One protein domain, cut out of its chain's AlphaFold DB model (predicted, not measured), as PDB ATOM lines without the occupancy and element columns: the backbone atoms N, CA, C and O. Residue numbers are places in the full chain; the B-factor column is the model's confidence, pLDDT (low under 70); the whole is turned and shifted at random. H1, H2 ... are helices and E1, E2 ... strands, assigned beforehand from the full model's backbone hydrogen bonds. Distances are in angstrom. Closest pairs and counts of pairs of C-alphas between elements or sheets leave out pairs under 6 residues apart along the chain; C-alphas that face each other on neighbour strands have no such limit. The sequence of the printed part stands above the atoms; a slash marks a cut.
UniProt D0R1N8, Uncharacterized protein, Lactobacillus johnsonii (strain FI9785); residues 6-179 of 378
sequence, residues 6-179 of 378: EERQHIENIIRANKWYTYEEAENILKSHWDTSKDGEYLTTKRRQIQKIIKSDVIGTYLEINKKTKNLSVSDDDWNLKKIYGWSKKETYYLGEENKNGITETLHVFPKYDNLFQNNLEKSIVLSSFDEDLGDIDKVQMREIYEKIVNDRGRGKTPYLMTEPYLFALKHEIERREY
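AT A GLANCE: This is residues 6 to 179 of the 378 residues of an uncharacterized protein of Lactobacillus johnsonii (strain FI9785) (UniProt D0R1N8). The longest helix, H3, lies in the middle, between a small three-stranded sheet of E1, E5 and E4 and the two-stranded hairpin of E2 and E3. H2 packs on the same face of the small sheet as H3, H6 and H7 graze that sheet, H1 packs on H6 away from the middle, and residues 69 to 78, running into H4, stick out. The printed part has 174 residues with seven named helices and five named strands, in the order H1 E1 H2 H3 H4 E2 E3 E4 H5 H6 E5 H7; both sheets are antiparallel and the class is mixed, helices and strands. It is compact and rounded, with a radius of gyration of the C-alphas of 16.8 A and spans of 46 by 43 by 33 A.

IN THESE COORDINATES: H1, residues 6 to 17, begins with C-alpha 6 at (32.873, 37.421, 99.230). E1 is residues 20 to 22 and H2 residues 23 to 31. H3, residues 47 to 62, is 22.6 A long and begins with C-alpha 47 at (6.799, 19.254, 77.547). H4 is residues 76 to 85, E2 87 to 93 and E3 103 to 109, the strands 16.5 and 16.8 A long. E4 is residues 126 to 128, H5 130 to 134, H6 137 to 150 with 20.2 A, and E5 160 to 163. H7, residues 164 to 178, is 20.9 A long and ends with C-alpha 178 at (1.433, 29.292, 70.764).

HOW THE PARTS SIT: E5 is the inner strand between E1, with N 21 and O 162 at 2.8 A, and E4, with N 127 and O 161 at 2.8 A. H2 and H3 are on one face of this sheet, two layers, helices over one face. H6 only grazes the sheet with residues 139 to 146, and H7 with 164 to 170. H3 comes closest to E3 at the C-alphas of Asp 57 and Val 109, 4.3 A apart. In the hairpin, N 89 and O 107 are 3.0 A apart. H7 touches H2 with residues 167 to 171 alone, closest at the C-alphas of Leu 30 and Lys 171, 5.4 A, a steep tilt of 52 degrees. H1 touches H6, closest at the C-alphas of Ile 11 and Met 142, 6.5 A. H5 and H6 touch only at the corner, closest at the C-alphas of Asp 131 and Val 140, 6.2 A. H4 touches no helix. Every O i to N i+4 pair is within hydrogen-bond range in H1, H3, H4, H5, H6 and H7, and 4 of 5 in H2.

THE WHOLE: The C-alphas farthest apart, of Ser 37 and Lys 100, are 50.8 A apart. The printed part has no cut. The links H2 to H3, H3 to H4 and E3 to E4 are long. Mean pLDDT of the printed part is 83.6; residues 68 to 81, 96 to 100 and 151 to 158 are under 70.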
ATOM      1  N   GLU A   6      33.753  36.327  99.657       90.00
ATOM      2  CA  GLU A   6      32.873  37.421  99.230       90.00
ATOM      3  C   GLU A   6      32.007  37.021  98.030       90.00
ATOM      4  O   GLU A   6      30.790  37.195  98.076       90.00
ATOM      5  N   GLU A   7      32.598  36.401  97.002       88.50
ATOM      6  CA  GLU A   7      31.856  35.900  95.833       88.50
ATOM      7  C   GLU A   7      30.836  34.835  96.234       88.50
ATOM      8  O   GLU A   7      29.677  34.881  95.818       88.50
ATOM      9  N   ARG A   8      31.233  33.910  97.117       90.25
ATOM     10  CA  ARG A   8      30.314  32.907  97.654       90.25
ATOM     11  C   ARG A   8      29.149  33.556  98.398       90.25
ATOM     12  O   ARG A   8      28.005  33.198  98.142       90.25
ATOM     13  N   GLN A   9      29.417  34.521  99.279       92.00
ATOM     14  CA  GLN A   9      28.362  35.226 100.011       92.00
ATOM     15  C   GLN A   9      27.411  35.970  99.065       92.00
ATOM     16  O   GLN A   9      26.201  35.987  99.292       92.00
ATOM     17  N   HIS A  10      27.936  36.563  97.991       91.31
ATOM     18  CA  HIS A  10      27.122  37.222  96.974       91.31
ATOM     19  C   HIS A  10      26.177  36.238  96.266       91.31
ATOM     20  O   HIS A  10      24.981  36.514  96.154       91.31
ATOM     21  N   ILE A  11      26.680  35.068  95.860       91.00
ATOM     22  CA  ILE A  11      25.869  34.008  95.242       91.00
ATOM     23  C   ILE A  11      24.795  33.498  96.213       91.00
ATOM     24  O   ILE A  11      23.637  33.357  95.823       91.00
ATOM     25  N   GLU A  12      25.141  33.274  97.485       91.88
ATOM     26  CA  GLU A  12      24.174  32.867  98.514       91.88
ATOM     27  C   GLU A  12      23.051  33.906  98.683       91.88
ATOM     28  O   GLU A  12      21.881  33.536  98.807       91.88
ATOM     29  N   ASN A  13      23.382  35.201  98.632       92.19
ATOM     30  CA  ASN A  13      22.393  36.277  98.696       92.19
ATOM     31  C   ASN A  13      21.464  36.275  97.471       92.19
ATOM     32  O   ASN A  13      20.258  36.433  97.640       92.19
ATOM     33  N   ILE A  14      21.995  36.058  96.259       91.19
ATOM     34  CA  ILE A  14      21.171  35.918  95.045       91.19
ATOM     35  C   ILE A  14      20.233  34.719  95.182       91.19
ATOM     36  O   ILE A  14      19.035  34.848  94.943       91.19
ATOM     37  N   ILE A  15      20.752  33.562  95.602       91.00
ATOM     38  CA  ILE A  15      19.948  32.345  95.746       91.00
ATOM     39  C   ILE A  15      18.784  32.575  96.708       91.00
ATOM     40  O   ILE A  15      17.657  32.240  96.366       91.00
ATOM     41  N   ARG A  16      19.039  33.182  97.874       90.50
ATOM     42  CA  ARG A  16      18.005  33.457  98.885       90.50
ATOM     43  C   ARG A  16      17.003  34.527  98.461       90.50
ATOM     44  O   ARG A  16      15.879  34.511  98.946       90.50
ATOM     45  N   ALA A  17      17.411  35.456  97.600       89.88
ATOM     46  CA  ALA A  17      16.535  36.500  97.085       89.88
ATOM     47  C   ALA A  17      15.558  35.993  96.014       89.88
ATOM     48  O   ALA A  17      14.575  36.672  95.750       89.88
ATOM     49  N   ASN A  18      15.815  34.834  95.398       91.31
ATOM     50  CA  ASN A  18      14.974  34.292  94.334       91.31
ATOM     51  C   ASN A  18      14.173  33.085  94.822       91.31
ATOM     52  O   ASN A  18      14.691  32.210  95.518       91.31
ATOM     53  N   LYS A  19      12.926  32.980  94.363       91.69
ATOM     54  CA  LYS A  19      12.180  31.726  94.425       91.69
ATOM     55  C   LYS A  19      12.595  30.828  93.261       91.69
ATOM     56  O   LYS A  19      12.608  31.274  92.113       91.69
ATOM     57  N   TRP A  20      12.937  29.580  93.571       91.94
ATOM     58  CA  TRP A  20      13.425  28.591  92.611       91.94
ATOM     59  C   TRP A  20      12.388  27.505  92.371       91.94
ATOM     60  O   TRP A  20      11.678  27.102  93.289       91.94
ATOM     61  N   TYR A  21      12.342  27.030  91.133       92.06
ATOM     62  CA  TYR A  21      11.438  25.987  90.682       92.06
ATOM     63  C   TYR A  21      12.223  24.920  89.928       92.06
ATOM     64  O   TYR A  21      13.032  25.218  89.039       92.06
ATOM     65  N   THR A  22      11.952  23.665  90.262       91.00
ATOM     66  CA  THR A  22      12.293  22.519  89.415       91.00
ATOM     67  C   THR A  22      11.494  22.574  88.115       91.00
ATOM     68  O   THR A  22      10.498  23.292  88.000       91.00
ATOM     69  N   TYR A  23      11.904  21.800  87.109       90.25
ATOM     70  CA  TYR A  23      11.147  21.730  85.861       90.25
ATOM     71  C   TYR A  23       9.710  21.228  86.082       90.25
ATOM     72  O   TYR A  23       8.781  21.733  85.460       90.25
ATOM     73  N   GLU A  24       9.520  20.252  86.970       88.56
ATOM     74  CA  GLU A  24       8.214  19.687  87.316       88.56
ATOM     75  C   GLU A  24       7.272  20.739  87.917       88.56
ATOM     76  O   GLU A  24       6.115  20.838  87.510       88.56
ATOM     77  N   GLU A  25       7.768  21.558  88.845       90.81
ATOM     78  CA  GLU A  25       6.992  22.656  89.435       90.81
ATOM     79  C   GLU A  25       6.718  23.760  88.409       90.81
ATOM     80  O   GLU A  25       5.597  24.265  88.308       90.81
ATOM     81  N   ALA A  26       7.734  24.099  87.612       91.44
ATOM     82  CA  ALA A  26       7.638  25.092  86.554       91.44
ATOM     83  C   ALA A  26       6.598  24.705  85.496       91.44
ATOM     84  O   ALA A  26       5.820  25.559  85.083       91.44
ATOM     85  N   GLU A  27       6.536  23.440  85.070       90.56
ATOM     86  CA  GLU A  27       5.596  22.983  84.037       90.56
ATOM     87  C   GLU A  27       4.137  23.271  84.424       90.56
ATOM     88  O   GLU A  27       3.374  23.768  83.593       90.56
ATOM     89  N   ASN A  28       3.769  23.050  85.688       87.38
ATOM     90  CA  ASN A  28       2.424  23.347  86.185       87.38
ATOM     91  C   ASN A  28       2.111  24.851  86.125       87.38
ATOM     92  O   ASN A  28       1.039  25.256  85.674       87.38
ATOM     93  N   ILE A  29       3.067  25.696  86.526       89.62
ATOM     94  CA  ILE A  29       2.909  27.158  86.506       89.62
ATOM     95  C   ILE A  29       2.825  27.686  85.070       89.62
ATOM     96  O   ILE A  29       1.991  28.548  84.777       89.62
ATOM     97  N   LEU A  30       3.656  27.159  84.166       91.12
ATOM     98  CA  LEU A  30       3.681  27.565  82.762       91.12
ATOM     99  C   LEU A  30       2.316  27.360  82.106       91.12
ATOM    100  O   LEU A  30       1.859  28.249  81.396       91.12
ATOM    101  N   LYS A  31       1.656  26.228  82.370       86.12
ATOM    102  CA  LYS A  31       0.369  25.884  81.748       86.12
ATOM    103  C   LYS A  31      -0.857  26.514  82.411       86.12
ATOM    104  O   LYS A  31      -1.914  26.562  81.784       86.12
ATOM    105  N   SER A  32      -0.732  26.972  83.656       85.88
ATOM    106  CA  SER A  32      -1.806  27.662  84.381       85.88
ATOM    107  C   SER A  32      -2.083  29.051  83.807       85.88
ATOM    108  O   SER A  32      -1.156  29.721  83.357       85.88
ATOM    109  N   HIS A  33      -3.325  29.531  83.852       82.81
ATOM    110  CA  HIS A  33      -3.658  30.893  83.420       82.81
ATOM    111  C   HIS A  33      -2.920  31.961  84.247       82.81
ATOM    112  O   HIS A  33      -2.583  31.750  85.409       82.81
ATOM    113  N   TRP A  34      -2.661  33.132  83.656       78.94
ATOM    114  CA  TRP A  34      -2.243  34.315  84.427       78.94
ATOM    115  C   TRP A  34      -3.355  34.823  85.352       78.94
ATOM    116  O   TRP A  34      -3.087  35.318  86.442       78.94
ATOM    117  N   ASP A  35      -4.600  34.696  84.893       74.88
ATOM    118  CA  ASP A  35      -5.802  35.014  85.653       74.88
ATOM    119  C   ASP A  35      -6.156  33.831  86.556       74.88
ATOM    120  O   ASP A  35      -6.603  32.788  86.079       74.88
ATOM    121  N   THR A  36      -5.962  34.005  87.861       72.81
ATOM    122  CA  THR A  36      -6.219  32.971  88.872       72.81
ATOM    123  C   THR A  36      -7.699  32.626  89.027       72.81
ATOM    124  O   THR A  36      -8.014  31.645  89.692       72.81
ATOM    125  N   SER A  37      -8.612  33.392  88.414       72.56
ATOM    126  CA  SER A  37     -10.038  33.049  88.361       72.56
ATOM    127  C   SER A  37     -10.378  32.003  87.292       72.56
ATOM    128  O   SER A  37     -11.505  31.503  87.265       72.56
ATOM    129  N   LYS A  38      -9.429  31.675  86.403       73.44
ATOM    130  CA  LYS A  38      -9.606  30.701  85.323       73.44
ATOM    131  C   LYS A  38      -8.830  29.423  85.612       73.44
ATOM    132  O   LYS A  38      -7.601  29.421  85.657       73.44
ATOM    133  N   ASP A  39      -9.562  28.322  85.707       72.50
ATOM    134  CA  ASP A  39      -8.986  26.995  85.895       72.50
ATOM    135  C   ASP A  39      -8.619  26.321  84.562       72.50
ATOM    136  O   ASP A  39      -9.191  26.602  83.506       72.50
ATOM    137  N   GLY A  40      -7.677  25.377  84.631       73.62
ATOM    138  CA  GLY A  40      -7.297  24.496  83.523       73.62
ATOM    139  C   GLY A  40      -6.035  24.908  82.758       73.62
ATOM    140  O   GLY A  40      -5.567  26.045  82.838       73.62
ATOM    141  N   GLU A  41      -5.478  23.946  82.015       81.12
ATOM    142  CA  GLU A  41      -4.363  24.169  81.088       81.12
ATOM    143  C   GLU A  41      -4.891  24.854  79.814       81.12
ATOM    144  O   GLU A  41      -5.712  24.275  79.102       81.12
ATOM    145  N   TYR A  42      -4.426  26.070  79.510       83.75
ATOM    146  CA  TYR A  42      -4.766  26.752  78.244       83.75
ATOM    147  C   TYR A  42      -3.687  26.601  77.173       83.75
ATOM    148  O   TYR A  42      -3.985  26.718  75.988       83.75
ATOM    149  N   LEU A  43      -2.456  26.281  77.579       85.69
ATOM    150  CA  LEU A  43      -1.352  26.009  76.667       85.69
ATOM    151  C   LEU A  43      -1.338  24.533  76.255       85.69
ATOM    152  O   LEU A  43      -1.253  23.625  77.079       85.69
ATOM    153  N   THR A  44      -1.359  24.297  74.951       86.19
ATOM    154  CA  THR A  44      -1.213  23.006  74.270       86.19
ATOM    155  C   THR A  44       0.246  22.651  73.973       86.19
ATOM    156  O   THR A  44       0.539  21.526  73.546       86.19
ATOM    157  N   THR A  45       1.180  23.585  74.197       87.06
ATOM    158  CA  THR A  45       2.619  23.359  74.023       87.06
ATOM    159  C   THR A  45       3.095  22.173  74.872       87.06
ATOM    160  O   THR A  45       2.996  22.153  76.098       87.06
ATOM    161  N   LYS A  46       3.660  21.156  74.213       91.31
ATOM    162  CA  LYS A  46       4.098  19.910  74.854       91.31
ATOM    163  C   LYS A  46       5.387  20.108  75.654       91.31
ATOM    164  O   LYS A  46       6.279  20.837  75.218       91.31
ATOM    165  N   ARG A  47       5.577  19.312  76.714       92.31
ATOM    166  CA  ARG A  47       6.799  19.254  77.547       92.31
ATOM    167  C   ARG A  47       8.104  19.319  76.742       92.31
ATOM    168  O   ARG A  47       8.949  20.182  76.961       92.31
ATOM    169  N   ARG A  48       8.238  18.464  75.720       91.62
ATOM    170  CA  ARG A  48       9.429  18.414  74.845       91.62
ATOM    171  C   ARG A  48       9.675  19.726  74.085       91.62
ATOM    172  O   ARG A  48      10.825  20.064  73.817       91.62
ATOM    173  N   GLN A  49       8.620  20.450  73.711       92.81
ATOM    174  CA  GLN A  49       8.741  21.750  73.045       92.81
ATOM    175  C   GLN A  49       9.238  22.810  74.032       92.81
ATOM    176  O   GLN A  49      10.172  23.529  73.694       92.81
ATOM    177  N   ILE A  50       8.704  22.835  75.258       94.06
ATOM    178  CA  ILE A  50       9.166  23.728  76.335       94.06
ATOM    179  C   ILE A  50      10.650  23.486  76.635       94.06
ATOM    180  O   ILE A  50      11.449  24.415  76.606       94.06
ATOM    181  N   GLN A  51      11.053  22.228  76.832       93.38
ATOM    182  CA  GLN A  51      12.459  21.878  77.074       93.38
ATOM    183  C   GLN A  51      13.369  22.292  75.912       93.38
ATOM    184  O   GLN A  51      14.490  22.741  76.137       93.38
ATOM    185  N   LYS A  52      12.889  22.199  74.663       93.56
ATOM    186  CA  LYS A  52      13.633  22.689  73.495       93.56
ATOM    187  C   LYS A  52      13.811  24.211  73.531       93.56
ATOM    188  O   LYS A  52      14.881  24.679  73.158       93.56
ATOM    189  N   ILE A  53      12.802  24.967  73.975       94.94
ATOM    190  CA  ILE A  53      12.892  26.428  74.152       94.94
ATOM    191  C   ILE A  53      13.950  26.759  75.207       94.94
ATOM    192  O   ILE A  53      14.869  27.516  74.910       94.94
ATOM    193  N   ILE A  54      13.876  26.128  76.386       95.88
ATOM    194  CA  ILE A  54      14.839  26.338  77.480       95.88
ATOM    195  C   ILE A  54      16.259  25.989  77.024       95.88
ATOM    196  O   ILE A  54      17.169  26.795  77.180       95.88
ATOM    197  N   LYS A  55      16.458  24.817  76.401       94.25
ATOM    198  CA  LYS A  55      17.767  24.407  75.866       94.25
ATOM    199  C   LYS A  55      18.326  25.452  74.897       94.25
ATOM    200  O   LYS A  55      19.500  25.800  74.982       94.25
ATOM    201  N   SER A  56      17.489  25.933  73.979       95.12
ATOM    202  CA  SER A  56      17.881  26.928  72.982       95.12
ATOM    203  C   SER A  56      18.338  28.238  73.627       95.12
ATOM    204  O   SER A  56      19.356  28.797  73.223       95.12
ATOM    205  N   ASP A  57      17.623  28.675  74.665       96.25
ATOM    206  CA  ASP A  57      17.914  29.894  75.414       96.25
ATOM    207  C   ASP A  57      19.181  29.773  76.269       96.25
ATOM    208  O   ASP A  57      20.019  30.672  76.235       96.25
ATOM    209  N   VAL A  58      19.370  28.649  76.971       94.56
ATOM    210  CA  VAL A  58      20.576  28.360  77.770       94.56
ATOM    211  C   VAL A  58      21.825  28.423  76.895       94.56
ATOM    212  O   VAL A  58      22.747  29.183  77.185       94.56
ATOM    213  N   ILE A  59      21.833  27.665  75.795       93.38
ATOM    214  CA  ILE A  59      23.000  27.568  74.910       93.38
ATOM    215  C   ILE A  59      23.216  28.891  74.173       93.38
ATOM    216  O   ILE A  59      24.341  29.373  74.081       93.38
ATOM    217  N   GLY A  60      22.146  29.520  73.676       92.12
ATOM    218  CA  GLY A  60      22.254  30.809  72.997       92.12
ATOM    219  C   GLY A  60      22.769  31.921  73.914       92.12
ATOM    220  O   GLY A  60      23.549  32.762  73.469       92.12
ATOM    221  N   THR A  61      22.375  31.914  75.191       92.50
ATOM    222  CA  THR A  61      22.854  32.883  76.187       92.50
ATOM    223  C   THR A  61      24.324  32.645  76.515       92.50
ATOM    224  O   THR A  61      25.082  33.609  76.572       92.50
ATOM    225  N   TYR A  62      24.738  31.382  76.665       92.06
ATOM    226  CA  TYR A  62      26.144  31.012  76.850       92.06
ATOM    227  C   TYR A  62      27.022  31.490  75.680       92.06
ATOM    228  O   TYR A  62      28.087  32.059  75.890       92.06
ATOM    229  N   LEU A  63      26.538  31.351  74.441       90.44
ATOM    230  CA  LEU A  63      27.213  31.854  73.235       90.44
ATOM    231  C   LEU A  63      27.065  33.374  73.023       90.44
ATOM    232  O   LEU A  63      27.479  33.898  71.989       90.44
ATOM    233  N   GLU A  64      26.443  34.080  73.969       89.62
ATOM    234  CA  GLU A  64      26.260  35.533  73.972       89.62
ATOM    235  C   GLU A  64      25.564  36.102  72.722       89.62
ATOM    236  O   GLU A  64      25.803  37.249  72.329       89.62
ATOM    237  N   ILE A  65      24.648  35.350  72.092       87.50
ATOM    238  CA  ILE A  65      23.976  35.805  70.854       87.50
ATOM    239  C   ILE A  65      23.125  37.073  71.058       87.50
ATOM    240  O   ILE A  65      22.757  37.746  70.093       87.50
ATOM    241  N   ASN A  66      22.801  37.384  72.314       84.25
ATOM    242  CA  ASN A  66      22.034  38.540  72.764       84.25
ATOM    243  C   ASN A  66      22.904  39.742  73.197       84.25
ATOM    244  O   ASN A  66      22.349  40.770  73.592       84.25
ATOM    245  N   LYS A  67      24.243  39.667  73.117       81.62
ATOM    246  CA  LYS A  67      25.148  40.786  73.450       81.62
ATOM    247  C   LYS A  67      25.595  41.562  72.205       81.62
ATOM    248  O   LYS A  67      25.858  40.995  71.146       81.62
ATOM    249  N   LYS A  68      25.685  42.897  72.321       66.12
ATOM    250  CA  LYS A  68      26.137  43.782  71.228       66.12
ATOM    251  C   LYS A  68      27.657  43.677  71.117       66.12
ATOM    252  O   LYS A  68      28.380  44.352  71.843       66.12
ATOM    253  N   THR A  69      28.155  42.816  70.236       62.19
ATOM    254  CA  THR A  69      29.588  42.770  69.913       62.19
ATOM    255  C   THR A  69      29.923  43.835  68.867       62.19
ATOM    256  O   THR A  69      29.102  44.154  68.006       62.19
ATOM    257  N   LYS A  70      31.142  44.392  68.919       54.06
ATOM    258  CA  LYS A  70      31.608  45.451  67.994       54.06
ATOM    259  C   LYS A  70      31.532  45.065  66.504       54.06
ATOM    260  O   LYS A  70      31.571  45.947  65.657       54.06
ATOM    261  N   ASN A  71      31.395  43.774  66.197       48.41
ATOM    262  CA  ASN A  71      31.432  43.223  64.841       48.41
ATOM    263  C   ASN A  71      30.039  42.930  64.247       48.41
ATOM    264  O   ASN A  71      29.948  42.420  63.133       48.41
ATOM    265  N   LEU A  72      28.946  43.211  64.969       58.09
ATOM    266  CA  LEU A  72      27.584  42.992  64.478       58.09
ATOM    267  C   LEU A  72      27.065  44.238  63.742       58.09
ATOM    268  O   LEU A  72      26.760  45.252  64.365       58.09
ATOM    269  N   SER A  73      26.898  44.139  62.421       55.81
ATOM    270  CA  SER A  73      26.231  45.141  61.574       55.81
ATOM    271  C   SER A  73      24.704  45.083  61.734       55.81
ATOM    272  O   SER A  73      23.978  44.780  60.789       55.81
ATOM    273  N   VAL A  74      24.210  45.288  62.955       62.81
ATOM    274  CA  VAL A  74      22.773  45.335  63.265       62.81
ATOM    275  C   VAL A  74      22.385  46.794  63.491       62.81
ATOM    276  O   VAL A  74      23.026  47.473  64.294       62.81
ATOM    277  N   SER A  75      21.366  47.276  62.774       68.75
ATOM    278  CA  SER A  75      20.823  48.626  62.966       68.75
ATOM    279  C   SER A  75      20.280  48.803  64.391       68.75
ATOM    280  O   SER A  75      19.909  47.823  65.041       68.75
ATOM    281  N   ASP A  76      20.219  50.035  64.901       65.19
ATOM    282  CA  ASP A  76      19.655  50.274  66.238       65.19
ATOM    283  C   ASP A  76      18.162  49.891  66.310       65.19
ATOM    284  O   ASP A  76      17.708  49.389  67.341       65.19
ATOM    285  N   ASP A  77      17.427  50.004  65.200       59.78
ATOM    286  CA  ASP A  77      16.030  49.568  65.092       59.78
ATOM    287  C   ASP A  77      15.892  48.043  65.183       59.78
ATOM    288  O   ASP A  77      15.099  47.537  65.982       59.78
ATOM    289  N   ASP A  78      16.711  47.291  64.439       64.00
ATOM    290  CA  ASP A  78      16.745  45.825  64.534       64.00
ATOM    291  C   ASP A  78      17.187  45.366  65.928       64.00
ATOM    292  O   ASP A  78      16.718  44.347  66.442       64.00
ATOM    293  N   TRP A  79      18.092  46.118  66.560       68.62
ATOM    294  CA  TRP A  79      18.545  45.841  67.917       68.62
ATOM    295  C   TRP A  79      17.411  46.005  68.933       68.62
ATOM    296  O   TRP A  79      17.202  45.134  69.781       68.62
ATOM    297  N   ASN A  80      16.643  47.090  68.827       66.44
ATOM    298  CA  ASN A  80      15.480  47.345  69.674       66.44
ATOM    299  C   ASN A  80      14.362  46.325  69.432       66.44
ATOM    300  O   ASN A  80      13.769  45.834  70.392       66.44
ATOM    301  N   LEU A  81      14.129  45.929  68.178       66.88
ATOM    302  CA  LEU A  81      13.171  44.879  67.837       66.88
ATOM    303  C   LEU A  81      13.548  43.549  68.514       66.88
ATOM    304  O   LEU A  81      12.713  42.908  69.150       66.88
ATOM    305  N   LYS A  82      14.824  43.152  68.456       75.00
ATOM    306  CA  LYS A  82      15.300  41.912  69.091       75.00
ATOM    307  C   LYS A  82      15.219  41.938  70.616       75.00
ATOM    308  O   LYS A  82      14.963  40.899  71.212       75.00
ATOM    309  N   LYS A  83      15.326  43.106  71.261       74.62
ATOM    310  CA  LYS A  83      15.029  43.221  72.702       74.62
ATOM    311  C   LYS A  83      13.577  42.873  73.037       74.62
ATOM    312  O   LYS A  83      13.315  42.415  74.141       74.62
ATOM    313  N   ILE A  84      12.646  43.080  72.106       73.00
ATOM    314  CA  ILE A  84      11.219  42.811  72.312       73.00
ATOM    315  C   ILE A  84      10.867  41.362  71.971       73.00
ATOM    316  O   ILE A  84      10.062  40.770  72.686       73.00
ATOM    317  N   TYR A  85      11.449  40.791  70.911       77.44
ATOM    318  CA  TYR A  85      11.056  39.481  70.358       77.44
ATOM    319  C   TYR A  85      12.096  38.366  70.532       77.44
ATOM    320  O   TYR A  85      11.830  37.227  70.170       77.44
ATOM    321  N   GLY A  86      13.268  38.678  71.080       84.19
ATOM    322  CA  GLY A  86      14.371  37.738  71.251       84.19
ATOM    323  C   GLY A  86      15.347  37.715  70.075       84.19
ATOM    324  O   GLY A  86      15.169  38.360  69.036       84.19
ATOM    325  N   TRP A  87      16.421  36.951  70.251       86.38
ATOM    326  CA  TRP A  87      17.539  36.839  69.325       86.38
ATOM    327  C   TRP A  87      17.590  35.433  68.756       86.38
ATOM    328  O   TRP A  87      17.759  34.479  69.504       86.38
ATOM    329  N   SER A  88      17.502  35.314  67.433       88.56
ATOM    330  CA  SER A  88      17.686  34.041  66.733       88.56
ATOM    331  C   SER A  88      18.967  34.065  65.910       88.56
ATOM    332  O   SER A  88      19.166  34.981  65.107       88.56
ATOM    333  N   LYS A  89      19.823  33.054  66.073       86.62
ATOM    334  CA  LYS A  89      21.059  32.903  65.293       86.62
ATOM    335  C   LYS A  89      21.368  31.428  65.057       86.62
ATOM    336  O   LYS A  89      21.166  30.596  65.934       86.62
ATOM    337  N   LYS A  90      21.813  31.093  63.845       90.38
ATOM    338  CA  LYS A  90      22.311  29.748  63.538       90.38
ATOM    339  C   LYS A  90      23.732  29.636  64.075       90.38
ATOM    340  O   LYS A  90      24.584  30.411  63.654       90.38
ATOM    341  N   GLU A  91      23.952  28.695  64.979       89.62
ATOM    342  CA  GLU A  91      25.230  28.483  65.657       89.62
ATOM    343  C   GLU A  91      25.613  27.005  65.615       89.62
ATOM    344  O   GLU A  91      24.746  26.135  65.491       89.62
ATOM    345  N   THR A  92      26.913  26.737  65.724       88.56
ATOM    346  CA  THR A  92      27.454  25.389  65.924       88.56
ATOM    347  C   THR A  92      28.091  25.331  67.303       88.56
ATOM    348  O   THR A  92      28.994  26.112  67.589       88.56
ATOM    349  N   TYR A  93      27.633  24.409  68.147       87.06
ATOM    350  CA  TYR A  93      28.131  24.237  69.513       87.06
ATOM    351  C   TYR A  93      28.410  22.764  69.826       87.06
ATOM    352  O   TYR A  93      27.994  21.870  69.088       87.06
ATOM    353  N   TYR A  94      29.108  22.511  70.928       84.94
ATOM    354  CA  TYR A  94      29.523  21.175  71.353       84.94
ATOM    355  C   TYR A  94      28.978  20.918  72.760       84.94
ATOM    356  O   TYR A  94      29.052  21.799  73.609       84.94
ATOM    357  N   LEU A  95      28.384  19.743  72.982       81.31
ATOM    358  CA  LEU A  95      27.926  19.286  74.299       81.31
ATOM    359  C   LEU A  95      28.586  17.940  74.587       81.31
ATOM    360  O   LEU A  95      28.328  16.981  73.852       81.31
ATOM    361  N   GLY A  96      29.423  17.882  75.621       68.50
ATOM    362  CA  GLY A  96      30.176  16.689  76.007       68.50
ATOM    363  C   GLY A  96      31.316  16.321  75.044       68.50
ATOM    364  O   GLY A  96      31.344  16.718  73.876       68.50
ATOM    365  N   GLU A  97      32.264  15.518  75.531       59.66
ATOM    366  CA  GLU A  97      33.478  15.131  74.787       59.66
ATOM    367  C   GLU A  97      33.201  14.212  73.576       59.66
ATOM    368  O   GLU A  97      34.017  14.116  72.654       59.66
ATOM    369  N   GLU A  98      32.037  13.554  73.537       56.78
ATOM    370  CA  GLU A  98      31.678  12.579  72.497       56.78
ATOM    371  C   GLU A  98      31.123  13.216  71.206       56.78
ATOM    372  O   GLU A  98      31.190  12.612  70.131       56.78
ATOM    373  N   ASN A  99      30.634  14.461  71.250       61.53
ATOM    374  CA  ASN A  99      30.007  15.131  70.102       61.53
ATOM    375  C   ASN A  99      31.018  15.883  69.218       61.53
ATOM    376  O   ASN A  99      30.877  17.079  68.964       61.53
ATOM    377  N   LYS A 100      32.022  15.175  68.682       59.34
ATOM    378  CA  LYS A 100      33.101  15.764  67.853       59.34
ATOM    379  C   LYS A 100      32.627  16.494  66.590       59.34
ATOM    380  O   LYS A 100      33.343  17.351  66.085       59.34
ATOM    381  N   ASN A 101      31.434  16.177  66.084       71.44
ATOM    382  CA  ASN A 101      30.918  16.748  64.835       71.44
ATOM    383  C   ASN A 101      30.201  18.098  65.009       71.44
ATOM    384  O   ASN A 101      29.842  18.705  64.001       71.44
ATOM    385  N   GLY A 102      30.013  18.575  66.246       78.19
ATOM    386  CA  GLY A 102      29.275  19.805  66.533       78.19
ATOM    387  C   GLY A 102      27.780  19.695  66.203       78.19
ATOM    388  O   GLY A 102      27.351  18.993  65.288       78.19
ATOM    389  N   ILE A 103      26.945  20.386  66.967       84.50
ATOM    390  CA  ILE A 103      25.504  20.474  66.729       84.50
ATOM    391  C   ILE A 103      25.234  21.835  66.100       84.50
ATOM    392  O   ILE A 103      25.425  22.862  66.747       84.50
ATOM    393  N   THR A 104      24.781  21.849  64.845       88.62
ATOM    394  CA  THR A 104      24.363  23.083  64.171       88.62
ATOM    395  C   THR A 104      22.846  23.229  64.204       88.62
ATOM    396  O   THR A 104      22.127  22.487  63.533       88.62
ATOM    397  N   GLU A 105      22.341  24.238  64.910       91.38
ATOM    398  CA  GLU A 105      20.917  24.584  64.920       91.38
ATOM    399  C   GLU A 105      20.693  26.095  65.057       91.38
ATOM    400  O   GLU A 105      21.599  26.866  65.370       91.38
ATOM    401  N   THR A 106      19.472  26.543  64.768       92.50
ATOM    402  CA  THR A 106      19.059  27.917  65.067       92.50
ATOM    403  C   THR A 106      18.705  28.007  66.541       92.50
ATOM    404  O   THR A 106      17.687  27.466  66.973       92.50
ATOM    405  N   LEU A 107      19.557  28.696  67.294       93.69
ATOM    406  CA  LEU A 107      19.345  29.011  68.694       93.69
ATOM    407  C   LEU A 107      18.503  30.273  68.831       93.69
ATOM    408  O   LEU A 107      18.595  31.178  67.998       93.69
ATOM    409  N   HIS A 108      17.695  30.321  69.884       93.56
ATOM    410  CA  HIS A 108      16.848  31.447  70.221       93.56
ATOM    411  C   HIS A 108      16.997  31.807  71.699       93.56
ATOM    412  O   HIS A 108      16.694  30.984  72.558       93.56
ATOM    413  N   VAL A 109      17.399  33.047  71.970       94.56
ATOM    414  CA  VAL A 109      17.398  33.642  73.311       94.56
ATOM    415  C   VAL A 109      16.209  34.578  73.412       94.56
ATOM    416  O   VAL A 109      16.127  35.545  72.654       94.56
ATOM    417  N   PHE A 110      15.291  34.305  74.332       93.88
ATOM    418  CA  PHE A 110      14.107  35.147  74.512       93.88
ATOM    419  C   PHE A 110      14.391  36.304  75.489       93.88
ATOM    420  O   PHE A 110      15.287  36.188  76.337       93.88
ATOM    421  N   PRO A 111      13.655  37.429  75.399       90.62
ATOM    422  CA  PRO A 111      13.829  38.571  76.293       90.62
ATOM    423  C   PRO A 111      13.607  38.209  77.758       90.62
ATOM    424  O   PRO A 111      12.737  37.404  78.079       90.62
ATOM    425  N   LYS A 112      14.381  38.833  78.646       91.88
ATOM    426  CA  LYS A 112      14.224  38.714  80.098       91.88
ATOM    427  C   LYS A 112      13.613  40.001  80.645       91.88
ATOM    428  O   LYS A 112      13.899  41.079  80.126       91.88
ATOM    429  N   TYR A 113      12.783  39.877  81.675       87.19
ATOM    430  CA  TYR A 113      11.994  40.979  82.238       87.19
ATOM    431  C   TYR A 113      12.437  41.329  83.662       87.19
ATOM    432  O   TYR A 113      11.618  41.676  84.506       87.19
ATOM    433  N   ASP A 114      13.738  41.219  83.939       86.06
ATOM    434  CA  ASP A 114      14.313  41.432  85.277       86.06
ATOM    435  C   ASP A 114      13.979  42.819  85.843       86.06
ATOM    436  O   ASP A 114      13.819  42.987  87.043       86.06
ATOM    437  N   ASN A 115      13.794  43.813  84.970       84.00
ATOM    438  CA  ASN A 115      13.395  45.168  85.341       84.00
ATOM    439  C   ASN A 115      11.978  45.279  85.937       84.00
ATOM    440  O   ASN A 115      11.637  46.341  86.452       84.00
ATOM    441  N   LEU A 116      11.145  44.239  85.827       82.56
ATOM    442  CA  LEU A 116       9.819  44.193  86.449       82.56
ATOM    443  C   LEU A 116       9.869  43.748  87.919       82.56
ATOM    444  O   LEU A 116       8.870  43.884  88.623       82.56
ATOM    445  N   PHE A 117      11.009  43.233  88.382       81.62
ATOM    446  CA  PHE A 117      11.195  42.751  89.747       81.62
ATOM    447  C   PHE A 117      11.828  43.852  90.606       81.62
ATOM    448  O   PHE A 117      12.740  44.557  90.176       81.62
ATOM    449  N   GLN A 118      11.294  44.056  91.815       75.81
ATOM    450  CA  GLN A 118      11.645  45.206  92.660       75.81
ATOM    451  C   GLN A 118      13.037  45.073  93.286       75.81
ATOM    452  O   GLN A 118      13.678  46.076  93.605       75.81
ATOM    453  N   ASN A 119      13.505  43.841  93.490       78.38
ATOM    454  CA  ASN A 119      14.799  43.569  94.089       78.38
ATOM    455  C   ASN A 119      15.859  43.364  93.000       78.38
ATOM    456  O   ASN A 119      15.757  42.457  92.184       78.38
ATOM    457  N   ASN A 120      16.951  44.130  93.048       77.25
ATOM    458  CA  ASN A 120      18.070  44.004  92.102       77.25
ATOM    459  C   ASN A 120      18.758  42.620  92.115       77.25
ATOM    460  O   ASN A 120      19.577  42.329  91.238       77.25
ATOM    461  N   LEU A 121      18.491  41.795  93.133       83.81
ATOM    462  CA  LEU A 121      18.966  40.415  93.229       83.81
ATOM    463  C   LEU A 121      18.004  39.398  92.592       83.81
ATOM    464  O   LEU A 121      18.438  38.281  92.316       83.81
ATOM    465  N   GLU A 122      16.745  39.761  92.329       86.44
ATOM    466  CA  GLU A 122      15.797  38.941  91.568       86.44
ATOM    467  C   GLU A 122      16.137  39.035  90.080       86.44
ATOM    468  O   GLU A 122      16.051  40.097  89.466       86.44
ATOM    469  N   LYS A 123      16.592  37.925  89.497       89.12
ATOM    470  CA  LYS A 123      17.075  37.893  88.112       89.12
ATOM    471  C   LYS A 123      16.635  36.624  87.418       89.12
ATOM    472  O   LYS A 123      16.486  35.578  88.052       89.12
ATOM    473  N   SER A 124      16.480  36.696  86.102       93.38
ATOM    474  CA  SER A 124      16.162  35.549  85.258       93.38
ATOM    475  C   SER A 124      17.366  34.621  85.167       93.38
ATOM    476  O   SER A 124      18.255  34.810  84.339       93.38
ATOM    477  N   ILE A 125      17.382  33.597  86.017       94.62
ATOM    478  CA  ILE A 125      18.447  32.606  86.088       94.62
ATOM    479  C   ILE A 125      17.849  31.235  85.787       94.62
ATOM    480  O   ILE A 125      16.820  30.839  86.336       94.62
ATOM    481  N   VAL A 126      18.538  30.505  84.918       94.94
ATOM    482  CA  VAL A 126      18.329  29.079  84.699       94.94
ATOM    483  C   VAL A 126      19.661  28.367  84.877       94.94
ATOM    484  O   VAL A 126      20.653  28.704  84.220       94.94
ATOM    485  N   LEU A 127      19.664  27.396  85.784       92.94
ATOM    486  CA  LEU A 127      20.737  26.432  85.960       92.94
ATOM    487  C   LEU A 127      20.310  25.159  85.233       92.94
ATOM    488  O   LEU A 127      19.227  24.622  85.473       92.94
ATOM    489  N   SER A 128      21.165  24.663  84.352       90.50
ATOM    490  CA  SER A 128      20.906  23.547  83.445       90.50
ATOM    491  C   SER A 128      21.932  22.432  83.638       90.50
ATOM    492  O   SER A 128      23.077  22.695  83.990       90.50
ATOM    493  N   SER A 129      21.548  21.178  83.394       86.25
ATOM    494  CA  SER A 129      22.525  20.076  83.350       86.25
ATOM    495  C   SER A 129      23.570  20.264  82.241       86.25
ATOM    496  O   SER A 129      24.636  19.672  82.294       86.25
ATOM    497  N   PHE A 130      23.273  21.099  81.240       87.19
ATOM    498  CA  PHE A 130      24.216  21.453  80.177       87.19
ATOM    499  C   PHE A 130      25.317  22.419  80.622       87.19
ATOM    500  O   PHE A 130      26.259  22.610  79.865       87.19
ATOM    501  N   ASP A 131      25.210  23.057  81.793       88.56
ATOM    502  CA  ASP A 131      26.188  24.070  82.212       88.56
ATOM    503  C   ASP A 131      27.594  23.457  82.372       88.56
ATOM    504  O   ASP A 131      28.585  24.097  82.029       88.56
ATOM    505  N   GLU A 132      27.682  22.187  82.790       87.38
ATOM    506  CA  GLU A 132      28.938  21.423  82.843       87.38
ATOM    507  C   GLU A 132      29.510  21.172  81.440       87.38
ATOM    508  O   GLU A 132      30.673  21.478  81.185       87.38
ATOM    509  N   ASP A 133      28.677  20.687  80.511       86.75
ATOM    510  CA  ASP A 133      29.061  20.405  79.120       86.75
ATOM    511  C   ASP A 133      29.483  21.663  78.351       86.75
ATOM    512  O   ASP A 133      30.320  21.599  77.451       86.75
ATOM    513  N   LEU A 134      28.876  22.805  78.681       87.50
ATOM    514  CA  LEU A 134      29.214  24.113  78.127       87.50
ATOM    515  C   LEU A 134      30.450  24.715  78.811       87.50
ATOM    516  O   LEU A 134      31.033  25.660  78.291       87.50
ATOM    517  N   GLY A 135      30.873  24.203  79.968       85.81
ATOM    518  CA  GLY A 135      31.953  24.800  80.752       85.81
ATOM    519  C   GLY A 135      31.581  26.154  81.371       85.81
ATOM    520  O   GLY A 135      32.457  26.996  81.568       85.81
ATOM    521  N   ASP A 136      30.299  26.382  81.676       89.00
ATOM    522  CA  ASP A 136      29.812  27.561  82.409       89.00
ATOM    523  C   ASP A 136      30.067  27.374  83.918       89.00
ATOM    524  O   ASP A 136      29.180  27.027  84.703       89.00
ATOM    525  N   ILE A 137      31.335  27.542  84.310       87.62
ATOM    526  CA  ILE A 137      31.828  27.269  85.671       87.62
ATOM    527  C   ILE A 137      31.045  28.067  86.724       87.62
ATOM    528  O   ILE A 137      30.770  27.539  87.803       87.62
ATOM    529  N   ASP A 138      30.652  29.303  86.415       88.62
ATOM    530  CA  ASP A 138      29.935  30.179  87.345       88.62
ATOM    531  C   ASP A 138      28.563  29.592  87.711       88.62
ATOM    532  O   ASP A 138      28.191  29.527  88.888       88.62
ATOM    533  N   LYS A 139      27.817  29.092  86.717       90.44
ATOM    534  CA  LYS A 139      26.526  28.431  86.959       90.44
ATOM    535  C   LYS A 139      26.664  27.085  87.655       90.44
ATOM    536  O   LYS A 139      25.846  26.774  88.524       90.44
ATOM    537  N   VAL A 140      27.697  26.311  87.320       88.69
ATOM    538  CA  VAL A 140      28.000  25.047  88.013       88.69
ATOM    539  C   VAL A 140      28.227  25.312  89.503       88.69
ATOM    540  O   VAL A 140      27.593  24.688  90.354       88.69
ATOM    541  N   GLN A 141      29.038  26.315  89.839       89.19
ATOM    542  CA  GLN A 141      29.283  26.700  91.229       89.19
ATOM    543  C   GLN A 141      28.029  27.240  91.926       89.19
ATOM    544  O   GLN A 141      27.779  26.913  93.089       89.19
ATOM    545  N   MET A 142      27.209  28.036  91.232       90.81
ATOM    546  CA  MET A 142      25.938  28.518  91.777       90.81
ATOM    547  C   MET A 142      24.995  27.359  92.125       90.81
ATOM    548  O   MET A 142      24.391  27.374  93.199       90.81
ATOM    549  N   ARG A 143      24.910  26.332  91.269       88.62
ATOM    550  CA  ARG A 143      24.134  25.111  91.537       88.62
ATOM    551  C   ARG A 143      24.637  24.389  92.784       88.62
ATOM    552  O   ARG A 143      23.835  24.068  93.657       88.62
ATOM    553  N   GLU A 144      25.947  24.188  92.915       87.75
ATOM    554  CA  GLU A 144      26.523  23.542  94.102       87.75
ATOM    555  C   GLU A 144      26.217  24.304  95.400       87.75
ATOM    556  O   GLU A 144      26.030  23.698  96.459       87.75
ATOM    557  N   ILE A 145      26.206  25.639  95.350       89.75
ATOM    558  CA  ILE A 145      25.849  26.476  96.501       89.75
ATOM    559  C   ILE A 145      24.351  26.352  96.800       89.75
ATOM    560  O   ILE A 145      23.985  26.180  97.962       89.75
ATOM    561  N   TYR A 146      23.496  26.383  95.776       89.44
ATOM    562  CA  TYR A 146      22.049  26.201  95.922       89.44
ATOM    563  C   TYR A 146      21.709  24.878  96.620       89.44
ATOM    564  O   TYR A 146      21.008  24.883  97.635       89.44
ATOM    565  N   GLU A 147      22.269  23.760  96.148       86.81
ATOM    566  CA  GLU A 147      22.030  22.427  96.722       86.81
ATOM    567  C   GLU A 147      22.449  22.358  98.203       86.81
ATOM    568  O   GLU A 147      21.745  21.781  99.035       86.81
ATOM    569  N   LYS A 148      23.552  23.029  98.572       86.31
ATOM    570  CA  LYS A 148      24.002  23.131  99.972       86.31
ATOM    571  C   LYS A 148      23.042  23.937 100.851       86.31
ATOM    572  O   LYS A 148      22.890  23.593 102.019       86.31
ATOM    573  N   ILE A 149      22.420  24.996 100.327       85.88
ATOM    574  CA  ILE A 149      21.476  25.838 101.084       85.88
ATOM    575  C   ILE A 149      20.152  25.106 101.314       85.88
ATOM    576  O   ILE A 149      19.636  25.115 102.429       85.88
ATOM    577  N   VAL A 150      19.604  24.484 100.269       79.12
ATOM    578  CA  VAL A 150      18.281  23.837 100.312       79.12
ATOM    579  C   VAL A 150      18.335  22.470 101.012       79.12
ATOM    580  O   VAL A 150      17.304  21.879 101.319       79.12
ATOM    581  N   ASN A 151      19.541  22.000 101.357       67.94
ATOM    582  CA  ASN A 151      19.790  20.726 102.034       67.94
ATOM    583  C   ASN A 151      19.267  19.517 101.231       67.94
ATOM    584  O   ASN A 151      19.017  18.442 101.783       67.94
ATOM    585  N   ASP A 152      19.113  19.702  99.920       64.75
ATOM    586  CA  ASP A 152      18.674  18.685  98.980       64.75
ATOM    587  C   ASP A 152      19.905  17.934  98.456       64.75
ATOM    588  O   ASP A 152      20.816  18.508  97.863       64.75
ATOM    589  N   ARG A 153      19.965  16.623  98.713       49.38
ATOM    590  CA  ARG A 153      21.086  15.750  98.314       49.38
ATOM    591  C   ARG A 153      20.895  15.175  96.903       49.38
ATOM    592  O   ARG A 153      21.445  14.118  96.587       49.38
ATOM    593  N   GLY A 154      20.121  15.853  96.057       54.34
ATOM    594  CA  GLY A 154      19.756  15.469  94.692       54.34
ATOM    595  C   GLY A 154      20.846  15.599  93.616       54.34
ATOM    596  O   GLY A 154      20.496  15.854  92.472       54.34
ATOM    597  N   ARG A 155      22.136  15.406  93.948       48.06
ATOM    598  CA  ARG A 155      23.314  15.234  93.050       48.06
ATOM    599  C   ARG A 155      23.134  15.688  91.582       48.06
ATOM    600  O   ARG A 155      23.180  14.831  90.696       48.06
ATOM    601  N   GLY A 156      22.903  16.971  91.295       52.22
ATOM    602  CA  GLY A 156      22.926  17.489  89.921       52.22
ATOM    603  C   GLY A 156      21.940  16.857  88.919       52.22
ATOM    604  O   GLY A 156      22.068  17.094  87.722       52.22
ATOM    605  N   LYS A 157      20.950  16.063  89.362       57.44
ATOM    606  CA  LYS A 157      20.042  15.320  88.459       57.44
ATOM    607  C   LYS A 157      18.860  16.138  87.951       57.44
ATOM    608  O   LYS A 157      18.188  15.697  87.020       57.44
ATOM    609  N   THR A 158      18.589  17.297  88.542       63.12
ATOM    610  CA  THR A 158      17.498  18.170  88.104       63.12
ATOM    611  C   THR A 158      17.887  18.814  86.768       63.12
ATOM    612  O   THR A 158      18.871  19.567  86.728       63.12
ATOM    613  N   PRO A 159      17.151  18.542  85.668       77.94
ATOM    614  CA  PRO A 159      17.532  19.021  84.337       77.94
ATOM    615  C   PRO A 159      17.597  20.546  84.273       77.94
ATOM    616  O   PRO A 159      18.515  21.102  83.674       77.94
ATOM    617  N   TYR A 160      16.646  21.207  84.941       89.19
ATOM    618  CA  TYR A 160      16.544  22.658  85.019       89.19
ATOM    619  C   TYR A 160      16.106  23.102  86.414       89.19
ATOM    620  O   TYR A 160      15.136  22.572  86.958       89.19
ATOM    621  N   LEU A 161      16.794  24.109  86.943       92.12
ATOM    622  CA  LEU A 161      16.371  24.915  88.084       92.12
ATOM    623  C   LEU A 161      16.224  26.353  87.597       92.12
ATOM    624  O   LEU A 161      17.162  26.915  87.032       92.12
ATOM    625  N   MET A 162      15.040  26.927  87.771       94.62
ATOM    626  CA  MET A 162      14.675  28.224  87.205       94.62
ATOM    627  C   MET A 162      14.195  29.159  88.305       94.62
ATOM    628  O   MET A 162      13.450  28.742  89.190       94.62
ATOM    629  N   THR A 163      14.591  30.424  88.239       95.19
ATOM    630  CA  THR A 163      14.035  31.455  89.116       95.19
ATOM    631  C   THR A 163      12.666  31.919  88.624       95.19
ATOM    632  O   THR A 163      12.320  31.759  87.450       95.19
ATOM    633  N   GLU A 164      11.881  32.533  89.508       93.06
ATOM    634  CA  GLU A 164      10.593  33.139  89.154       93.06
ATOM    635  C   GLU A 164      10.672  34.137  87.981       93.06
ATOM    636  O   GLU A 164       9.878  33.989  87.047       93.06
ATOM    637  N   PRO A 165      11.648  35.070  87.919       94.75
ATOM    638  CA  PRO A 165      11.799  35.943  86.754       94.75
ATOM    639  C   PRO A 165      12.042  35.187  85.444       94.75
ATOM    640  O   PRO A 165      11.471  35.533  84.406       94.75
ATOM    641  N   TYR A 166      12.832  34.106  85.487       96.06
ATOM    642  CA  TYR A 166      13.061  33.275  84.307       96.06
ATOM    643  C   TYR A 166      11.778  32.566  83.871       96.06
ATOM    644  O   TYR A 166      11.464  32.526  82.682       96.06
ATOM    645  N   LEU A 167      11.018  32.036  84.833       95.00
ATOM    646  CA  LEU A 167       9.754  31.350  84.589       95.00
ATOM    647  C   LEU A 167       8.704  32.287  83.983       95.00
ATOM    648  O   LEU A 167       8.023  31.911  83.028       95.00
ATOM    649  N   PHE A 168       8.627  33.520  84.488       93.69
ATOM    650  CA  PHE A 168       7.783  34.578  83.939       93.69
ATOM    651  C   PHE A 168       8.123  34.852  82.467       93.69
ATOM    652  O   PHE A 168       7.245  34.835  81.600       93.69
ATOM    653  N   ALA A 169       9.412  35.030  82.163       94.56
ATOM    654  CA  ALA A 169       9.881  35.266  80.803       94.56
ATOM    655  C   ALA A 169       9.633  34.062  79.873       94.56
ATOM    656  O   ALA A 169       9.198  34.236  78.732       94.56
ATOM    657  N   LEU A 170       9.851  32.839  80.366       95.81
ATOM    658  CA  LEU A 170       9.604  31.603  79.623       95.81
ATOM    659  C   LEU A 170       8.116  31.427  79.292       95.81
ATOM    660  O   LEU A 170       7.791  31.037  78.172       95.81
ATOM    661  N   LYS A 171       7.213  31.733  80.231       93.81
ATOM    662  CA  LYS A 171       5.765  31.675  79.993       93.81
ATOM    663  C   LYS A 171       5.350  32.625  78.878       93.81
ATOM    664  O   LYS A 171       4.705  32.191  77.927       93.81
ATOM    665  N   HIS A 172       5.816  33.872  78.935       90.56
ATOM    666  CA  HIS A 172       5.592  34.847  77.870       90.56
ATOM    667  C   HIS A 172       6.104  34.364  76.506       90.56
ATOM    668  O   HIS A 172       5.440  34.559  75.488       90.56
ATOM    669  N   GLU A 173       7.273  33.722  76.463       92.38
ATOM    670  CA  GLU A 173       7.826  33.169  75.225       92.38
ATOM    671  C   GLU A 173       6.992  32.001  74.677       92.38
ATOM    672  O   GLU A 173       6.766  31.916  73.467       92.38
ATOM    673  N   ILE A 174       6.496  31.113  75.542       92.31
ATOM    674  CA  ILE A 174       5.606  30.021  75.125       92.31
ATOM    675  C   ILE A 174       4.300  30.592  74.570       92.31
ATOM    676  O   ILE A 174       3.894  30.206  73.474       92.31
ATOM    677  N   GLU A 175       3.685  31.553  75.262       88.75
ATOM    678  CA  GLU A 175       2.460  32.214  74.799       88.75
ATOM    679  C   GLU A 175       2.647  32.879  73.437       88.75
ATOM    680  O   GLU A 175       1.802  32.726  72.563       88.75
ATOM    681  N   ARG A 176       3.778  33.555  73.210       83.19
ATOM    682  CA  ARG A 176       4.100  34.162  71.908       83.19
ATOM    683  C   ARG A 176       4.241  33.140  70.788       83.19
ATOM    684  O   ARG A 176       3.972  33.464  69.635       83.19
ATOM    685  N   ARG A 177       4.705  31.925  71.084       84.75
ATOM    686  CA  ARG A 177       4.836  30.856  70.079       84.75
ATOM    687  C   ARG A 177       3.518  30.159  69.803       84.75
ATOM    688  O   ARG A 177       3.279  29.748  68.670       84.75
ATOM    689  N   GLU A 178       2.710  29.987  70.838       82.44
ATOM    690  CA  GLU A 178       1.433  29.292  70.764       82.44
ATOM    691  C   GLU A 178       0.329  30.180  70.184       82.44
ATOM    692  O   GLU A 178      -0.420  29.763  69.298       82.44
ATOM    693  N   TYR A 179       0.314  31.439  70.606       77.75
ATOM    694  CA  TYR A 179      -0.536  32.501  70.098       77.75
ATOM    695  C   TYR A 179       0.349  33.563  69.445       77.75
ATOM    696  O   TYR A 179       0.476  34.674  69.967       77.75
TER     697      TYR A 179